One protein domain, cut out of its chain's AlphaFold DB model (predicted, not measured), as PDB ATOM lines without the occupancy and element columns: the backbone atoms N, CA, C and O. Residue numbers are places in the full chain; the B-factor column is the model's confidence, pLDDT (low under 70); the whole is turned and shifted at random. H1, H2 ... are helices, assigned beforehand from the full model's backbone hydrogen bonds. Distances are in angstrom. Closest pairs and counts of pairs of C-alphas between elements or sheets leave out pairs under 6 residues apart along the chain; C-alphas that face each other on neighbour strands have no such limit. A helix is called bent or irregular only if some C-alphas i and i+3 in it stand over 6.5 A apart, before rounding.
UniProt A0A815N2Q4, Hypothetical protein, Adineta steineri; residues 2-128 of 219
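What this domain is: This is residues 2 to 128 of the 219 residues of the protein "Hypothetical protein" of Adineta steineri (UniProt A0A815N2Q4). The longest helix, H1, packs between H4 and H5: H5 runs beside it the same way, H4 runs back along it at a steeper slant, and the three centres make a triangle. H8 crosses H5 and meets the end of H4, small H6 and H7 lie along H4, and at one end of the long axis H2 sits off the body, with H3 by the kinked part of H1; the loop of residues 70 to 84 makes the other end. The printed part has 127 residues, all helix in class, with eight named helices, H1 to H8 in chain order, and no named strand. It is compact, with a radius of gyration of the C-alphas of 15.3 A, yet elongated, spanning 44 by 27 by 24 A.

Where its parts are: H1, residues 2 to 25, is 33.1 A long and begins at C-alpha 2 (139.436, 145.900, 104.373). It has a kink of 50 degrees near residue 19 and is irregular: C-alphas 21 and 24 are 8.5 A apart. H4, residues 52 to 69, is 26.0 A long, and H5, residues 85 to 98, is 20.0 A. H8, residues 115 to 125, is 15.2 A and ends at C-alpha 125 (153.322, 150.731, 117.987); H2, residues 28 to 37, is 14.1 A. H3, residues 46 to 49, H6, residues 105 to 108, and H7, residues 110 to 113, have four residues each.

How they stand to each other: H1 touches H5 at a shallow tilt of 11 degrees, the same way; their closest C-alphas, Cys 3 and Leu 86, are 5.3 A apart. With residues 10 to 21 alone, H1 touches H4, opposite ways at a steep tilt of 37 degrees, only just beyond shallow; the closest C-alphas, Pro 13 and Asn 55, are 5.0 A apart. H4 and H5 are near each other. H5 touches H8 about perpendicular, at 73 degrees, with C-alphas 91 and 121 closest at 6.3 A. H4 and H8 only just touch, with 3 pairs of C-alphas within 8 A, and only at their ends. H4 touches H7, C-alphas 63 and 111 being closest at 6.1 A; H6 is close to H4 but not clearly touching, at 5.9 A between C-alphas 56 and 108. H1 touches H3 at C-alphas 20 and 49, the closest, 4.0 A apart. H2 touches no helix. Every O i to N i+4 pair is within hydrogen-bond range in H2, H4 and H8, against 16 of 20 in H1 and 9 of 10 in H5; H3, H6 and H7 are too short for such a pair.

The domain as a whole: The two C-alphas farthest apart, Glu 29 and Asp 72, are 46.3 A apart. The printed part has no cut. The link from H4 to H5, 15 residues, is long. Mean pLDDT of the printed part is 93.3; residues 101 and 103 are under 70.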
ATOM      1  N   LEU A   2     138.155 145.217 104.618       91.94
ATOM      2  CA  LEU A   2     139.436 145.900 104.373       91.94
ATOM      3  C   LEU A   2     140.627 145.185 105.024       91.94
ATOM      4  O   LEU A   2     141.635 144.994 104.358       91.94
ATOM      5  N   CYS A   3     140.483 144.711 106.270       94.38
ATOM      6  CA  CYS A   3     141.505 143.885 106.924       94.38
ATOM      7  C   CYS A   3     141.822 142.634 106.095       94.38
ATOM      8  O   CYS A   3     142.972 142.400 105.762       94.38
ATOM      9  N   TRP A   4     140.787 141.889 105.689       92.25
ATOM     10  CA  TRP A   4     140.925 140.681 104.866       92.25
ATOM     11  C   TRP A   4     141.658 140.945 103.548       92.25
ATOM     12  O   TRP A   4     142.569 140.211 103.179       92.25
ATOM     13  N   TRP A   5     141.264 142.011 102.844       93.06
ATOM     14  CA  TRP A   5     141.923 142.420 101.610       93.06
ATOM     15  C   TRP A   5     143.394 142.759 101.853       93.06
ATOM     16  O   TRP A   5     144.245 142.228 101.150       93.06
ATOM     17  N   TRP A   6     143.691 143.598 102.850       94.00
ATOM     18  CA  TRP A   6     145.057 144.012 103.165       94.00
ATOM     19  C   TRP A   6     145.949 142.807 103.455       94.00
ATOM     20  O   TRP A   6     147.022 142.661 102.865       94.00
ATOM     21  N   ASP A   7     145.460 141.917 104.317       91.88
ATOM     22  CA  ASP A   7     146.204 140.755 104.774       91.88
ATOM     23  C   ASP A   7     146.544 139.826 103.601       91.88
ATOM     24  O   ASP A   7     147.709 139.547 103.315       91.88
ATOM     25  N   LYS A   8     145.533 139.455 102.808       90.88
ATOM     26  CA  LYS A   8     145.711 138.559 101.658       90.88
ATOM     27  C   LYS A   8     146.493 139.207 100.509       90.88
ATOM     28  O   LYS A   8     147.242 138.513  99.821       90.88
ATOM     29  N   ALA A   9     146.333 140.511 100.274       93.12
ATOM     30  CA  ALA A   9     146.961 141.192  99.142       93.12
ATOM     31  C   ALA A   9     148.460 141.455  99.352       93.12
ATOM     32  O   ALA A   9     149.213 141.454  98.377       93.12
ATOM     33  N   ILE A  10     148.901 141.667 100.597       94.38
ATOM     34  CA  ILE A  10     150.272 142.114 100.890       94.38
ATOM     35  C   ILE A  10     151.112 141.020 101.536       94.38
ATOM     36  O   ILE A  10     152.312 140.967 101.256       94.38
ATOM     37  N   PHE A  11     150.524 140.123 102.334       94.25
ATOM     38  CA  PHE A  11     151.300 139.119 103.062       94.25
ATOM     39  C   PHE A  11     152.148 138.250 102.127       94.25
ATOM     40  O   PHE A  11     153.350 138.107 102.346       94.25
ATOM     41  N   VAL A  12     151.565 137.720 101.043       94.38
ATOM     42  CA  VAL A  12     152.301 136.850 100.109       94.38
ATOM     43  C   VAL A  12     153.408 137.609  99.360       94.38
ATOM     44  O   VAL A  12     154.541 137.124  99.373       94.38
ATOM     45  N   PRO A  13     153.166 138.787  98.744       95.69
ATOM     46  CA  PRO A  13     154.251 139.590  98.177       95.69
ATOM     47  C   PRO A  13     155.346 139.945  99.187       95.69
ATOM     48  O   PRO A  13     156.525 139.829  98.857       95.69
ATOM     49  N   ALA A  14     154.984 140.326 100.417       95.31
ATOM     50  CA  ALA A  14     155.946 140.650 101.468       95.31
ATOM     51  C   ALA A  14     156.781 139.423 101.860       95.31
ATOM     52  O   ALA A  14     158.007 139.496 101.909       95.31
ATOM     53  N   LEU A  15     156.147 138.269 102.067       94.31
ATOM     54  CA  LEU A  15     156.846 137.018 102.349       94.31
ATOM     55  C   LEU A  15     157.824 136.659 101.223       94.31
ATOM     56  O   LEU A  15     158.987 136.382 101.499       94.31
ATOM     57  N   LYS A  16     157.387 136.711  99.959       94.94
ATOM     58  CA  LYS A  16     158.247 136.409  98.804       94.94
ATOM     59  C   LYS A  16     159.408 137.389  98.660       94.94
ATOM     60  O   LYS A  16     160.529 136.960  98.403       94.94
ATOM     61  N   LEU A  17     159.166 138.681  98.889       95.12
ATOM     62  CA  LEU A  17     160.225 139.686  98.904       95.12
ATOM     63  C   LEU A  17     161.272 139.359  99.980       95.12
ATOM     64  O   LEU A  17     162.461 139.315  99.677       95.12
ATOM     65  N   ARG A  18     160.843 139.022 101.205       93.31
ATOM     66  CA  ARG A  18     161.752 138.578 102.277       93.31
ATOM     67  C   ARG A  18     162.579 137.362 101.867       93.31
ATOM     68  O   ARG A  18     163.781 137.324 102.129       93.31
ATOM     69  N   LEU A  19     161.936 136.359 101.268       93.44
ATOM     70  CA  LEU A  19     162.595 135.123 100.843       93.44
ATOM     71  C   LEU A  19     163.656 135.395  99.769       93.44
ATOM     72  O   LEU A  19     164.751 134.850  99.871       93.44
ATOM     73  N   GLY A  20     163.378 136.280  98.806       93.62
ATOM     74  CA  GLY A  20     164.358 136.694  97.796       93.62
ATOM     75  C   GLY A  20     165.553 137.459  98.380       93.62
ATOM     76  O   GLY A  20     166.684 137.247  97.955       93.62
ATOM     77  N   LEU A  21     165.328 138.306  99.392       91.69
ATOM     78  CA  LEU A  21     166.395 139.118  99.993       91.69
ATOM     79  C   LEU A  21     167.292 138.319 100.952       91.69
ATOM     80  O   LEU A  21     168.517 138.432 100.906       91.69
ATOM     81  N   ILE A  22     166.705 137.505 101.836       89.06
ATOM     82  CA  ILE A  22     167.437 136.880 102.956       89.06
ATOM     83  C   ILE A  22     167.169 135.383 103.133       89.06
ATOM     84  O   ILE A  22     167.520 134.831 104.175       89.06
ATOM     85  N   GLY A  23     166.564 134.705 102.151       83.38
ATOM     86  CA  GLY A  23     166.170 133.294 102.263       83.38
ATOM     87  C   GLY A  23     167.293 132.357 102.724       83.38
ATOM     88  O   GLY A  23     167.059 131.513 103.583       83.38
ATOM     89  N   ASP A  24     168.528 132.571 102.258       85.50
ATOM     90  CA  ASP A  24     169.698 131.756 102.639       85.50
ATOM     91  C   ASP A  24     170.091 131.882 104.123       85.50
ATOM     92  O   ASP A  24     170.785 131.020 104.661       85.50
ATOM     93  N   GLN A  25     169.673 132.964 104.788       87.62
ATOM     94  CA  GLN A  25     169.955 133.228 106.204       87.62
ATOM     95  C   GLN A  25     168.901 132.605 107.131       87.62
ATOM     96  O   GLN A  25     169.077 132.596 108.352       87.62
ATOM     97  N   LEU A  26     167.787 132.114 106.580       88.00
ATOM     98  CA  LEU A  26     166.723 131.493 107.358       88.00
ATOM     99  C   LEU A  26     167.094 130.038 107.706       88.00
ATOM    100  O   LEU A  26     167.676 129.333 106.878       88.00
ATOM    101  N   PRO A  27     166.757 129.545 108.915       91.88
ATOM    102  CA  PRO A  27     167.066 128.170 109.300       91.88
ATOM    103  C   PRO A  27     166.438 127.152 108.341       91.88
ATOM    104  O   PRO A  27     165.248 127.224 108.039       91.88
ATOM    105  N   LYS A  28     167.215 126.151 107.908       90.88
ATOM    106  CA  LYS A  28     166.740 125.114 106.973       90.88
ATOM    107  C   LYS A  28     165.531 124.341 107.503       90.88
ATOM    108  O   LYS A  28     164.623 124.037 106.741       90.88
ATOM    109  N   GLU A  29     165.514 124.053 108.802       93.00
ATOM    110  CA  GLU A  29     164.388 123.384 109.465       93.00
ATOM    111  C   GLU A  29     163.120 124.238 109.405       93.00
ATOM    112  O   GLU A  29     162.052 123.728 109.083       93.00
ATOM    113  N   TRP A  30     163.256 125.552 109.615       91.06
ATOM    114  CA  TRP A  30     162.151 126.495 109.471       91.06
ATOM    115  C   TRP A  30     161.650 126.540 108.024       91.06
ATOM    116  O   TRP A  30     160.450 126.464 107.797       91.06
ATOM    117  N   LEU A  31     162.542 126.593 107.028       90.62
ATOM    118  CA  LEU A  31     162.148 126.576 105.612       90.62
ATOM    119  C   LEU A  31     161.405 125.284 105.239       90.62
ATOM    120  O   LEU A  31     160.380 125.336 104.563       90.62
ATOM    121  N   ALA A  32     161.894 124.134 105.708       91.31
ATOM    122  CA  ALA A  32     161.262 122.840 105.466       91.31
ATOM    123  C   ALA A  32     159.879 122.731 106.128       91.31
ATOM    124  O   ALA A  32     158.956 122.184 105.527       91.31
ATOM    125  N   ASP A  33     159.727 123.261 107.343       93.00
ATOM    126  CA  ASP A  33     158.439 123.360 108.035       93.00
ATOM    127  C   ASP A  33     157.453 124.242 107.254       93.00
ATOM    128  O   ASP A  33     156.356 123.802 106.903       93.00
ATOM    129  N   ARG A  34     157.874 125.451 106.859       93.62
ATOM    130  CA  ARG A  34     157.012 126.381 106.114       93.62
ATOM    131  C   ARG A  34     156.620 125.874 104.735       93.62
ATOM    132  O   ARG A  34     155.485 126.096 104.323       93.62
ATOM    133  N   GLN A  35     157.499 125.135 104.063       92.81
ATOM    134  CA  GLN A  35     157.184 124.503 102.783       92.81
ATOM    135  C   GLN A  35     156.079 123.442 102.909       92.81
ATOM    136  O   GLN A  35     155.291 123.281 101.979       92.81
ATOM    137  N   LYS A  36     156.000 122.730 104.043       92.25
ATOM    138  CA  LYS A  36     154.885 121.810 104.338       92.25
ATOM    139  C   LYS A  36     153.618 122.568 104.727       92.25
ATOM    140  O   LYS A  36     152.529 122.150 104.353       92.25
ATOM    141  N   PHE A  37     153.770 123.665 105.469       92.62
ATOM    142  CA  PHE A  37     152.659 124.490 105.941       92.62
ATOM    143  C   PHE A  37     151.951 125.238 104.798       92.62
ATOM    144  O   PHE A  37     150.730 125.349 104.818       92.62
ATOM    145  N   ILE A  38     152.694 125.728 103.795       92.75
ATOM    146  CA  ILE A  38     152.162 126.479 102.639       92.75
ATOM    147  C   ILE A  38     152.759 125.924 101.331       92.75
ATOM    148  O   ILE A  38     153.659 126.540 100.749       92.75
ATOM    149  N   PRO A  39     152.299 124.755 100.845       89.56
ATOM    150  CA  PRO A  39     152.907 124.065  99.699       89.56
ATOM    151  C   PRO A  39     152.917 124.864  98.389       89.56
ATOM    152  O   PRO A  39     153.759 124.635  97.524       89.56
ATOM    153  N   GLN A  40     151.991 125.808  98.231       89.56
ATOM    154  CA  GLN A  40     151.849 126.652  97.047       89.56
ATOM    155  C   GLN A  40     152.890 127.779  96.955       89.56
ATOM    156  O   GLN A  40     153.041 128.391  95.895       89.56
ATOM    157  N   ILE A  41     153.601 128.081  98.047       90.31
ATOM    158  CA  ILE A  41     154.706 129.043  98.051       90.31
ATOM    159  C   ILE A  41     156.013 128.264  98.026       90.31
ATOM    160  O   ILE A  41     156.216 127.335  98.802       90.31
ATOM    161  N   LYS A  42     156.921 128.670  97.144       91.44
ATOM    162  CA  LYS A  42     158.292 128.175  97.152       91.44
ATOM    163  C   LYS A  42     159.119 129.002  98.129       91.44
ATOM    164  O   LYS A  42     159.137 130.226  98.015       91.44
ATOM    165  N   PHE A  43     159.784 128.349  99.078       91.81
ATOM    166  CA  PHE A  43     160.505 129.028 100.163       91.81
ATOM    167  C   PHE A  43     162.011 129.217  99.921       91.81
ATOM    168  O   PHE A  43     162.688 129.795 100.767       91.81
ATOM    169  N   SER A  44     162.562 128.755  98.797       89.25
ATOM    170  CA  SER A  44     163.981 128.982  98.499       89.25
ATOM    171  C   SER A  44     164.235 130.431  98.069       89.25
ATOM    172  O   SER A  44     163.353 131.089  97.513       89.25
ATOM    173  N   LYS A  45     165.447 130.940  98.306       90.50
ATOM    174  CA  LYS A  45     165.841 132.259  97.799       90.50
ATOM    175  C   LYS A  45     165.855 132.294  96.270       90.50
ATOM    176  O   LYS A  45     165.281 133.208  95.689       90.50
ATOM    177  N   GLU A  46     166.442 131.275  95.645       92.38
ATOM    178  CA  GLU A  46     166.544 131.117  94.186       92.38
ATOM    179  C   GLU A  46     165.173 131.221  93.498       92.38
ATOM    180  O   GLU A  46     165.023 131.895  92.483       92.38
ATOM    181  N   ASP A  47     164.130 130.636  94.093       92.75
ATOM    182  CA  ASP A  47     162.776 130.702  93.535       92.75
ATOM    183  C   ASP A  47     162.135 132.100  93.616       92.75
ATOM    184  O   ASP A  47     161.142 132.348  92.927       92.75
ATOM    185  N   ASN A  48     162.648 132.996  94.466       95.00
ATOM    186  CA  ASN A  48     162.027 134.290  94.768       95.00
ATOM    187  C   ASN A  48     162.873 135.504  94.359       95.00
ATOM    188  O   ASN A  48     162.316 136.592  94.210       95.00
ATOM    189  N   GLU A  49     164.188 135.360  94.172       94.75
ATOM    190  CA  GLU A  49     165.087 136.489  93.894       94.75
ATOM    191  C   GLU A  49     164.745 137.216  92.585       94.75
ATOM    192  O   GLU A  49     164.737 138.446  92.538       94.75
ATOM    193  N   GLN A  50     164.344 136.476  91.548       95.06
ATOM    194  CA  GLN A  50     163.921 137.050  90.266       95.06
ATOM    195  C   GLN A  50     162.641 137.901  90.375       95.06
ATOM    196  O   GLN A  50     162.433 138.818  89.581       95.06
ATOM    197  N   ASP A  51     161.801 137.626  91.378       96.06
ATOM    198  CA  ASP A  51     160.522 138.303  91.596       96.06
ATOM    199  C   ASP A  51     160.642 139.501  92.557       96.06
ATOM    200  O   ASP A  51     159.630 140.144  92.854       96.06
ATOM    201  N   ILE A  52     161.846 139.835  93.050       95.94
ATOM    202  CA  ILE A  52     162.070 140.978  93.957       95.94
ATOM    203  C   ILE A  52     161.459 142.275  93.394       95.94
ATOM    204  O   ILE A  52     160.637 142.873  94.099       95.94
ATOM    205  N   PRO A  53     161.743 142.699  92.140       96.69
ATOM    206  CA  PRO A  53     161.181 143.942  91.608       96.69
ATOM    207  C   PRO A  53     159.652 143.909  91.529       96.69
ATOM    208  O   PRO A  53     158.981 144.889  91.857       96.69
ATOM    209  N   LEU A  54     159.083 142.762  91.144       96.62
ATOM    210  CA  LEU A  54     157.638 142.587  91.020       96.62
ATOM    211  C   LEU A  54     156.939 142.663  92.383       96.62
ATOM    212  O   LEU A  54     155.908 143.328  92.521       96.62
ATOM    213  N   ASN A  55     157.476 141.983  93.397       96.94
ATOM    214  CA  ASN A  55     156.899 141.999  94.737       96.94
ATOM    215  C   ASN A  55     157.064 143.373  95.400       96.94
ATOM    216  O   ASN A  55     156.103 143.863  95.992       96.94
ATOM    217  N   ALA A  56     158.209 144.041  95.218       96.56
ATOM    218  CA  ALA A  56     158.410 145.415  95.673       96.56
ATOM    219  C   ALA A  56     157.402 146.385  95.031       96.56
ATOM    220  O   ALA A  56     156.747 147.152  95.737       96.56
ATOM    221  N   GLN A  57     157.182 146.300  93.712       96.69
ATOM    222  CA  GLN A  57     156.171 147.106  93.014       96.69
ATOM    223  C   GLN A  57     154.760 146.891  93.594       96.69
ATOM    224  O   GLN A  57     154.016 147.854  93.820       96.69
ATOM    225  N   ARG A  58     154.375 145.631  93.838       96.25
ATOM    226  CA  ARG A  58     153.064 145.284  94.413       96.25
ATOM    227  C   ARG A  58     152.884 145.882  95.804       96.25
ATOM    228  O   ARG A  58     151.857 146.511  96.050       96.25
ATOM    229  N   ILE A  59     153.878 145.725  96.677       96.69
ATOM    230  CA  ILE A  59     153.849 146.265  98.041       96.69
ATOM    231  C   ILE A  59     153.780 147.792  97.998       96.69
ATOM    232  O   ILE A  59     152.875 148.365  98.598       96.69
ATOM    233  N   ASN A  60     154.647 148.449  97.218       96.00
ATOM    234  CA  ASN A  60     154.645 149.907  97.082       96.00
ATOM    235  C   ASN A  60     153.285 150.450  96.645       96.00
ATOM    236  O   ASN A  60     152.823 151.437  97.202       96.00
ATOM    237  N   SER A  61     152.597 149.783  95.713       96.00
ATOM    238  CA  SER A  61     151.268 150.226  95.264       96.00
ATOM    239  C   SER A  61     150.264 150.297  96.424       96.00
ATOM    240  O   SER A  61     149.483 151.240  96.513       96.00
ATOM    241  N   HIS A  62     150.319 149.332  97.344       96.44
ATOM    242  CA  HIS A  62     149.447 149.295  98.517       96.44
ATOM    243  C   HIS A  62     149.908 150.265  99.610       96.44
ATOM    244  O   HIS A  62     149.069 150.884 100.265       96.44
ATOM    245  N   LEU A  63     151.225 150.441  99.781       96.00
ATOM    246  CA  LEU A  63     151.779 151.452 100.680       96.00
ATOM    247  C   LEU A  63     151.371 152.861 100.246       96.00
ATOM    248  O   LEU A  63     150.936 153.626 101.095       96.00
ATOM    249  N   VAL A  64     151.398 153.178  98.946       96.69
ATOM    250  CA  VAL A  64     150.890 154.459  98.426       96.69
ATOM    251  C   VAL A  64     149.422 154.653  98.812       96.69
ATOM    252  O   VAL A  64     149.049 155.728  99.269       96.69
ATOM    253  N   TRP A  65     148.572 153.628  98.678       95.69
ATOM    254  CA  TRP A  65     147.158 153.749  99.058       95.69
ATOM    255  C   TRP A  65     146.991 154.027 100.552       95.69
ATOM    256  O   TRP A  65     146.250 154.937 100.918       95.69
ATOM    257  N   LEU A  66     147.722 153.301 101.399       95.19
ATOM    258  CA  LEU A  66     147.727 153.507 102.847       95.19
ATOM    259  C   LEU A  66     148.209 154.918 103.211       95.19
ATOM    260  O   LEU A  66     147.577 155.630 103.987       95.19
ATOM    261  N   THR A  67     149.307 155.342 102.595       96.44
ATOM    262  CA  THR A  67     149.900 156.666 102.748       96.44
ATOM    263  C   THR A  67     148.934 157.770 102.307       96.44
ATOM    264  O   THR A  67     148.864 158.810 102.962       96.44
ATOM    265  N   ASN A  68     148.155 157.564 101.243       96.44
ATOM    266  CA  ASN A  68     147.154 158.526 100.767       96.44
ATOM    267  C   ASN A  68     145.939 158.622 101.698       96.44
ATOM    268  O   ASN A  68     145.365 159.695 101.854       96.44
ATOM    269  N   MET A  69     145.565 157.535 102.382       95.88
ATOM    270  CA  MET A  69     144.514 157.600 103.408       95.88
ATOM    271  C   MET A  69     144.863 158.577 104.538       95.88
ATOM    272  O   MET A  69     143.961 159.054 105.210       95.88
ATOM    273  N   LEU A  70     146.147 158.888 104.735       96.94
ATOM    274  CA  LEU A  70     146.648 159.790 105.773       96.94
ATOM    275  C   LEU A  70     146.889 161.233 105.275       96.94
ATOM    276  O   LEU A  70     147.440 162.041 106.022       96.94
ATOM    277  N   ASP A  71     146.521 161.570 104.031       96.00
ATOM    278  CA  ASP A  71     146.804 162.884 103.416       96.00
ATOM    279  C   ASP A  71     146.135 164.066 104.120       96.00
ATOM    280  O   ASP A  71     146.678 165.170 104.141       96.00
ATOM    281  N   ASP A  72     144.968 163.848 104.716       95.38
ATOM    282  CA  ASP A  72     144.224 164.878 105.445       95.38
ATOM    283  C   ASP A  72     144.706 165.065 106.893       95.38
ATOM    284  O   ASP A  72     144.107 165.822 107.657       95.38
ATOM    285  N   GLY A  73     145.790 164.386 107.281       94.25
ATOM    286  CA  GLY A  73     146.365 164.472 108.619       94.25
ATOM    287  C   GLY A  73     145.584 163.704 109.686       94.25
ATOM    288  O   GLY A  73     145.847 163.900 110.876       94.25
ATOM    289  N   ARG A  74     144.645 162.827 109.299       95.88
ATOM    290  CA  ARG A  74     143.930 161.964 110.251       95.88
ATOM    291  C   ARG A  74     144.882 161.101 111.079       95.88
ATOM    292  O   ARG A  74     145.967 160.705 110.647       95.88
ATOM    293  N   MET A  75     144.443 160.767 112.289       95.94
ATOM    294  CA  MET A  75     145.253 159.979 113.220       95.94
ATOM    295  C   MET A  75     145.303 158.496 112.846       95.94
ATOM    296  O   MET A  75     146.382 157.899 112.930       95.94
ATOM    297  N   PHE A  76     144.162 157.948 112.418       97.50
ATOM    298  CA  PHE A  76     143.924 156.532 112.124       97.50
ATOM    299  C   PHE A  76     143.271 156.362 110.753       97.50
ATOM    300  O   PHE A  76     142.649 157.289 110.232       97.50
ATOM    301  N   LEU A  77     143.400 155.177 110.161       96.56
ATOM    302  CA  LEU A  77     143.075 154.934 108.750       96.56
ATOM    303  C   LEU A  77     141.614 155.236 108.390       96.56
ATOM    304  O   LEU A  77     141.344 155.821 107.337       96.56
ATOM    305  N   LEU A  78     140.679 154.890 109.277       95.25
ATOM    306  CA  LEU A  78     139.248 155.144 109.074       95.25
ATOM    307  C   LEU A  78     138.811 156.572 109.444       95.25
ATOM    308  O   LEU A  78     137.660 156.924 109.222       95.25
ATOM    309  N   GLY A  79     139.726 157.411 109.945       93.31
ATOM    310  CA  GLY A  79     139.454 158.810 110.292       93.31
ATOM    311  C   GLY A  79     138.856 159.035 111.682       93.31
ATOM    312  O   GLY A  79     138.701 160.185 112.086       93.31
ATOM    313  N   ASP A  80     138.561 157.967 112.425       90.44
ATOM    314  CA  ASP A  80     138.051 158.048 113.795       90.44
ATOM    315  C   ASP A  80     139.109 158.554 114.789       90.44
ATOM    316  O   ASP A  80     140.306 158.607 114.500       90.44
ATOM    317  N   LEU A  81     138.670 158.904 116.004       90.19
ATOM    318  CA  LEU A  81     139.557 159.302 117.109       90.19
ATOM    319  C   LEU A  81     140.253 158.116 117.796       90.19
ATOM    320  O   LEU A  81     141.097 158.322 118.663       90.19
ATOM    321  N   SER A  82     139.882 156.881 117.465       94.38
ATOM    322  CA  SER A  82     140.439 155.656 118.048       94.38
ATOM    323  C   SER A  82     140.924 154.717 116.942       94.38
ATOM    324  O   SER A  82     140.348 154.731 115.852       94.38
ATOM    325  N   PRO A  83     141.968 153.904 117.195       96.44
ATOM    326  CA  PRO A  83     142.448 152.946 116.212       96.44
ATOM    327  C   PRO A  83     141.377 151.895 115.925       96.44
ATOM    328  O   PRO A  83     140.643 151.460 116.814       96.44
ATOM    329  N   SER A  84     141.324 151.460 114.673       96.00
ATOM    330  CA  SER A  84     140.444 150.388 114.223       96.00
ATOM    331  C   SER A  84     141.213 149.079 114.044       96.00
ATOM    332  O   SER A  84     142.445 149.059 113.997       96.00
ATOM    333  N   ALA A  85     140.495 147.971 113.848       95.81
ATOM    334  CA  ALA A  85     141.117 146.709 113.445       95.81
ATOM    335  C   ALA A  85     141.955 146.857 112.158       95.81
ATOM    336  O   ALA A  85     142.969 146.183 112.011       95.81
ATOM    337  N   LEU A  86     141.578 147.771 111.250       96.50
ATOM    338  CA  LEU A  86     142.347 148.037 110.035       96.50
ATOM    339  C   LEU A  86     143.722 148.627 110.351       96.50
ATOM    340  O   LEU A  86     144.688 148.263 109.685       96.50
ATOM    341  N   ASP A  87     143.834 149.482 111.369       97.88
ATOM    342  CA  ASP A  87     145.120 150.041 111.779       97.88
ATOM    343  C   ASP A  87     146.066 148.945 112.280       97.88
ATOM    344  O   ASP A  87     147.223 148.891 111.869       97.88
ATOM    345  N   ILE A  88     145.555 148.023 113.101       97.00
ATOM    346  CA  ILE A  88     146.336 146.901 113.639       97.00
ATOM    347  C   ILE A  88     146.730 145.920 112.525       97.00
ATOM    348  O   ILE A  88     147.891 145.509 112.433       97.00
ATOM    349  N   THR A  89     145.793 145.585 111.629       96.88
ATOM    350  CA  THR A  89     146.070 144.732 110.465       96.88
ATOM    351  C   THR A  89     147.092 145.381 109.528       96.88
ATOM    352  O   THR A  89     148.005 144.706 109.064       96.88
ATOM    353  N   ALA A  90     147.013 146.688 109.281       96.94
ATOM    354  CA  ALA A  90     148.012 147.374 108.473       96.94
ATOM    355  C   ALA A  90     149.388 147.382 109.150       96.94
ATOM    356  O   ALA A  90     150.405 147.056 108.531       96.94
ATOM    357  N   TYR A  91     149.405 147.690 110.447       97.38
ATOM    358  CA  TYR A  91     150.619 147.793 111.243       97.38
ATOM    359  C   TYR A  91     151.422 146.493 111.256       97.38
ATOM    360  O   TYR A  91     152.629 146.540 111.035       97.38
ATOM    361  N   HIS A  92     150.785 145.334 111.459       95.88
ATOM    362  CA  HIS A  92     151.534 144.085 111.633       95.88
ATOM    363  C   HIS A  92     152.329 143.674 110.377       95.88
ATOM    364  O   HIS A  92     153.451 143.183 110.510       95.88
ATOM    365  N   LEU A  93     151.811 143.924 109.164       94.19
ATOM    366  CA  LEU A  93     152.550 143.640 107.926       94.19
ATOM    367  C   LEU A  93     153.692 144.628 107.706       94.19
ATOM    368  O   LEU A  93     154.776 144.227 107.287       94.19
ATOM    369  N   LEU A  94     153.490 145.908 108.024       94.88
ATOM    370  CA  LEU A  94     154.573 146.892 107.960       94.88
ATOM    371  C   LEU A  94     155.646 146.588 109.003       94.88
ATOM    372  O   LEU A  94     156.830 146.683 108.702       94.88
ATOM    373  N   TRP A  95     155.249 146.160 110.202       95.19
ATOM    374  CA  TRP A  95     156.169 145.704 111.235       95.19
ATOM    375  C   TRP A  95     156.933 144.470 110.751       95.19
ATOM    376  O   TRP A  95     158.154 144.426 110.884       95.19
ATOM    377  N   PHE A  96     156.249 143.509 110.121       92.69
ATOM    378  CA  PHE A  96     156.886 142.336 109.529       92.69
ATOM    379  C   PHE A  96     157.958 142.739 108.514       92.69
ATOM    380  O   PHE A  96     159.069 142.228 108.616       92.69
ATOM    381  N   ILE A  97     157.653 143.669 107.599       91.62
ATOM    382  CA  ILE A  97     158.584 144.175 106.576       91.62
ATOM    383  C   ILE A  97     159.760 144.936 107.206       91.62
ATOM    384  O   ILE A  97     160.916 144.630 106.924       91.62
ATOM    385  N   LYS A  98     159.492 145.892 108.104       88.25
ATOM    386  CA  LYS A  98     160.527 146.738 108.730       88.25
ATOM    387  C   LYS A  98     161.490 145.958 109.626       88.25
ATOM    388  O   LYS A  98     162.620 146.386 109.816       88.25
ATOM    389  N   ASN A  99     161.063 144.825 110.187       86.19
ATOM    390  CA  ASN A  99     161.923 143.977 111.017       86.19
ATOM    391  C   ASN A  99     162.744 142.961 110.205       86.19
ATOM    392  O   ASN A  99     163.401 142.087 110.785       86.19
ATOM    393  N   TRP A 100     162.740 143.044 108.872       83.06
ATOM    394  CA  TRP A 100     163.700 142.296 108.069       83.06
ATOM    395  C   TRP A 100     165.107 142.854 108.279       83.06
ATOM    396  O   TRP A 100     165.342 144.055 108.221       83.06
ATOM    397  N   LYS A 101     166.083 141.966 108.476       66.06
ATOM    398  CA  LYS A 101     167.507 142.328 108.520       66.06
ATOM    399  C   LYS A 101     168.087 142.415 107.102       66.06
ATOM    400  O   LYS A 101     169.052 141.725 106.790       66.06
ATOM    401  N   ALA A 102     167.449 143.197 106.234       72.00
ATOM    402  CA  ALA A 102     167.833 143.357 104.834       72.00
ATOM    403  C   ALA A 102     167.951 144.847 104.497       72.00
ATOM    404  O   ALA A 102     166.937 145.534 104.378       72.00
ATOM    405  N   ASN A 103     169.187 145.328 104.335       69.31
ATOM    406  CA  ASN A 103     169.491 146.751 104.121       69.31
ATOM    407  C   ASN A 103     168.861 147.320 102.834       69.31
ATOM    408  O   ASN A 103     168.626 148.515 102.747       69.31
ATOM    409  N   GLU A 104     168.566 146.467 101.854       83.94
ATOM    410  CA  GLU A 104     168.004 146.841 100.547       83.94
ATOM    411  C   GLU A 104     166.492 147.136 100.600       83.94
ATOM    412  O   GLU A 104     165.920 147.631  99.630       83.94
ATOM    413  N   THR A 105     165.822 146.828 101.719       85.69
ATOM    414  CA  THR A 105     164.359 146.969 101.843       85.69
ATOM    415  C   THR A 105     163.911 148.419 101.679       85.69
ATOM    416  O   THR A 105     162.902 148.660 101.023       85.69
ATOM    417  N   ASP A 106     164.662 149.374 102.233       86.44
ATOM    418  CA  ASP A 106     164.309 150.797 102.186       86.44
ATOM    419  C   ASP A 106     164.403 151.361 100.759       86.44
ATOM    420  O   ASP A 106     163.522 152.106 100.332       86.44
ATOM    421  N   ASP A 107     165.413 150.937  99.991       91.44
ATOM    422  CA  ASP A 107     165.573 151.323  98.584       91.44
ATOM    423  C   ASP A 107     164.464 150.724  97.705       91.44
ATOM    424  O   ASP A 107     163.974 151.361  96.769       91.44
ATOM    425  N   LEU A 108     164.045 149.493  98.011       94.69
ATOM    426  CA  LEU A 108     162.983 148.797  97.286       94.69
ATOM    427  C   LEU A 108     161.587 149.309  97.650       94.69
ATOM    428  O   LEU A 108     160.686 149.257  96.810       94.69
ATOM    429  N   LEU A 109     161.389 149.784  98.882       95.19
ATOM    430  CA  LEU A 109     160.100 150.206  99.433       95.19
ATOM    431  C   LEU A 109     160.159 151.643  99.985       95.19
ATOM    432  O   LEU A 109     159.927 151.855 101.180       95.19
ATOM    433  N   PRO A 110     160.411 152.655  99.133       93.88
ATOM    434  CA  PRO A 110     160.639 154.034  99.575       93.88
ATOM    435  C   PRO A 110     159.441 154.645 100.315       93.88
ATOM    436  O   PRO A 110     159.606 155.534 101.151       93.88
ATOM    437  N   GLU A 111     158.226 154.149 100.066       93.81
ATOM    438  CA  GLU A 111     157.020 154.600 100.766       93.81
ATOM    439  C   GLU A 111     157.074 154.360 102.283       93.81
ATOM    440  O   GLU A 111     156.455 155.105 103.041       93.81
ATOM    441  N   LEU A 112     157.862 153.384 102.756       93.56
ATOM    442  CA  LEU A 112     158.053 153.130 104.191       93.56
ATOM    443  C   LEU A 112     158.706 154.303 104.936       93.56
ATOM    444  O   LEU A 112     158.577 154.382 106.162       93.56
ATOM    445  N   ALA A 113     159.400 155.189 104.216       93.56
ATOM    446  CA  ALA A 113     160.063 156.369 104.762       93.56
ATOM    447  C   ALA A 113     159.173 157.627 104.752       93.56
ATOM    448  O   ALA A 113     159.594 158.678 105.237       93.56
ATOM    449  N   GLN A 114     157.942 157.552 104.229       96.25
ATOM    450  CA  GLN A 114     157.039 158.702 104.191       96.25
ATOM    451  C   GLN A 114     156.710 159.180 105.615       96.25
ATOM    452  O   GLN A 114     156.169 158.398 106.404       96.25
ATOM    453  N   PRO A 115     156.948 160.462 105.965       96.69
ATOM    454  CA  PRO A 115     156.826 160.943 107.345       96.69
ATOM    455  C   PRO A 115     155.467 160.667 107.999       96.69
ATOM    456  O   PRO A 115     155.399 160.295 109.170       96.69
ATOM    457  N   LYS A 116     154.377 160.800 107.233       96.44
ATOM    458  CA  LYS A 116     153.010 160.509 107.697       96.44
ATOM    459  C   LYS A 116     152.791 159.029 108.005       96.44
ATOM    460  O   LYS A 116     152.153 158.717 109.008       96.44
ATOM    461  N   LEU A 117     153.353 158.136 107.189       97.19
ATOM    462  CA  LEU A 117     153.263 156.698 107.407       97.19
ATOM    463  C   LEU A 117     154.111 156.279 108.611       97.19
ATOM    464  O   LEU A 117     153.630 155.528 109.452       97.19
ATOM    465  N   VAL A 118     155.327 156.820 108.738       96.62
ATOM    466  CA  VAL A 118     156.196 156.605 109.907       96.62
ATOM    467  C   VAL A 118     155.502 157.071 111.187       96.62
ATOM    468  O   VAL A 118     155.383 156.301 112.136       96.62
ATOM    469  N   SER A 119     154.951 158.286 111.184       97.31
ATOM    470  CA  SER A 119     154.242 158.834 112.345       97.31
ATOM    471  C   SER A 119     153.005 158.008 112.711       97.31
ATOM    472  O   SER A 119     152.712 157.822 113.889       97.31
ATOM    473  N   TRP A 120     152.248 157.519 111.721       98.19
ATOM    474  CA  TRP A 120     151.125 156.607 111.962       98.19
ATOM    475  C   TRP A 120     151.600 155.267 112.536       98.19
ATOM    476  O   TRP A 120     151.056 154.818 113.542       98.19
ATOM    477  N   PHE A 121     152.655 154.680 111.972       97.75
ATOM    478  CA  PHE A 121     153.225 153.416 112.435       97.75
ATOM    479  C   PHE A 121     153.660 153.496 113.904       97.75
ATOM    480  O   PHE A 121     153.323 152.619 114.697       97.75
ATOM    481  N   GLU A 122     154.355 154.569 114.281       97.56
ATOM    482  CA  GLU A 122     154.795 154.812 115.660       97.56
ATOM    483  C   GLU A 122     153.619 154.977 116.627       97.56
ATOM    484  O   GLU A 122     153.670 154.462 117.744       97.56
ATOM    485  N   ARG A 123     152.527 155.627 116.198       97.50
ATOM    486  CA  ARG A 123     151.303 155.724 117.010       97.50
ATOM    487  C   ARG A 123     150.687 154.357 117.285       97.50
ATOM    488  O   ARG A 123     150.287 154.109 118.418       97.50
ATOM    489  N   ILE A 124     150.608 153.481 116.279       98.12
ATOM    490  CA  ILE A 124     150.068 152.129 116.478       98.12
ATOM    491  C   ILE A 124     151.010 151.291 117.348       98.12
ATOM    492  O   ILE A 124     150.545 150.615 118.263       98.12
ATOM    493  N   ALA A 125     152.327 151.397 117.143       97.62
ATOM    494  CA  ALA A 125     153.322 150.731 117.987       97.62
ATOM    495  C   ALA A 125     153.210 151.145 119.467       97.62
ATOM    496  O   ALA A 125     153.356 150.311 120.361       97.62
ATOM    497  N   ALA A 126     152.911 152.420 119.731       97.44
ATOM    498  CA  ALA A 126     152.782 152.967 121.081       97.44
ATOM    499  C   ALA A 126     151.565 152.439 121.863       97.44
ATOM    500  O   ALA A 126     151.524 152.612 123.081       97.44
ATOM    501  N   LEU A 127     150.603 151.768 121.212       96.50
ATOM    502  CA  LEU A 127     149.509 151.080 121.910       96.50
ATOM    503  C   LEU A 127     150.032 149.968 122.837       96.50
ATOM    504  O   LEU A 127     149.397 149.651 123.842       96.50
ATOM    505  N   GLY A 128     151.204 149.406 122.525       95.62
ATOM    506  CA  GLY A 128     151.821 148.339 123.304       95.62
ATOM    507  C   GLY A 128     151.023 147.034 123.268       95.62
ATOM    508  O   GLY A 128     150.175 146.817 122.406       95.62
TER     509      GLY A 128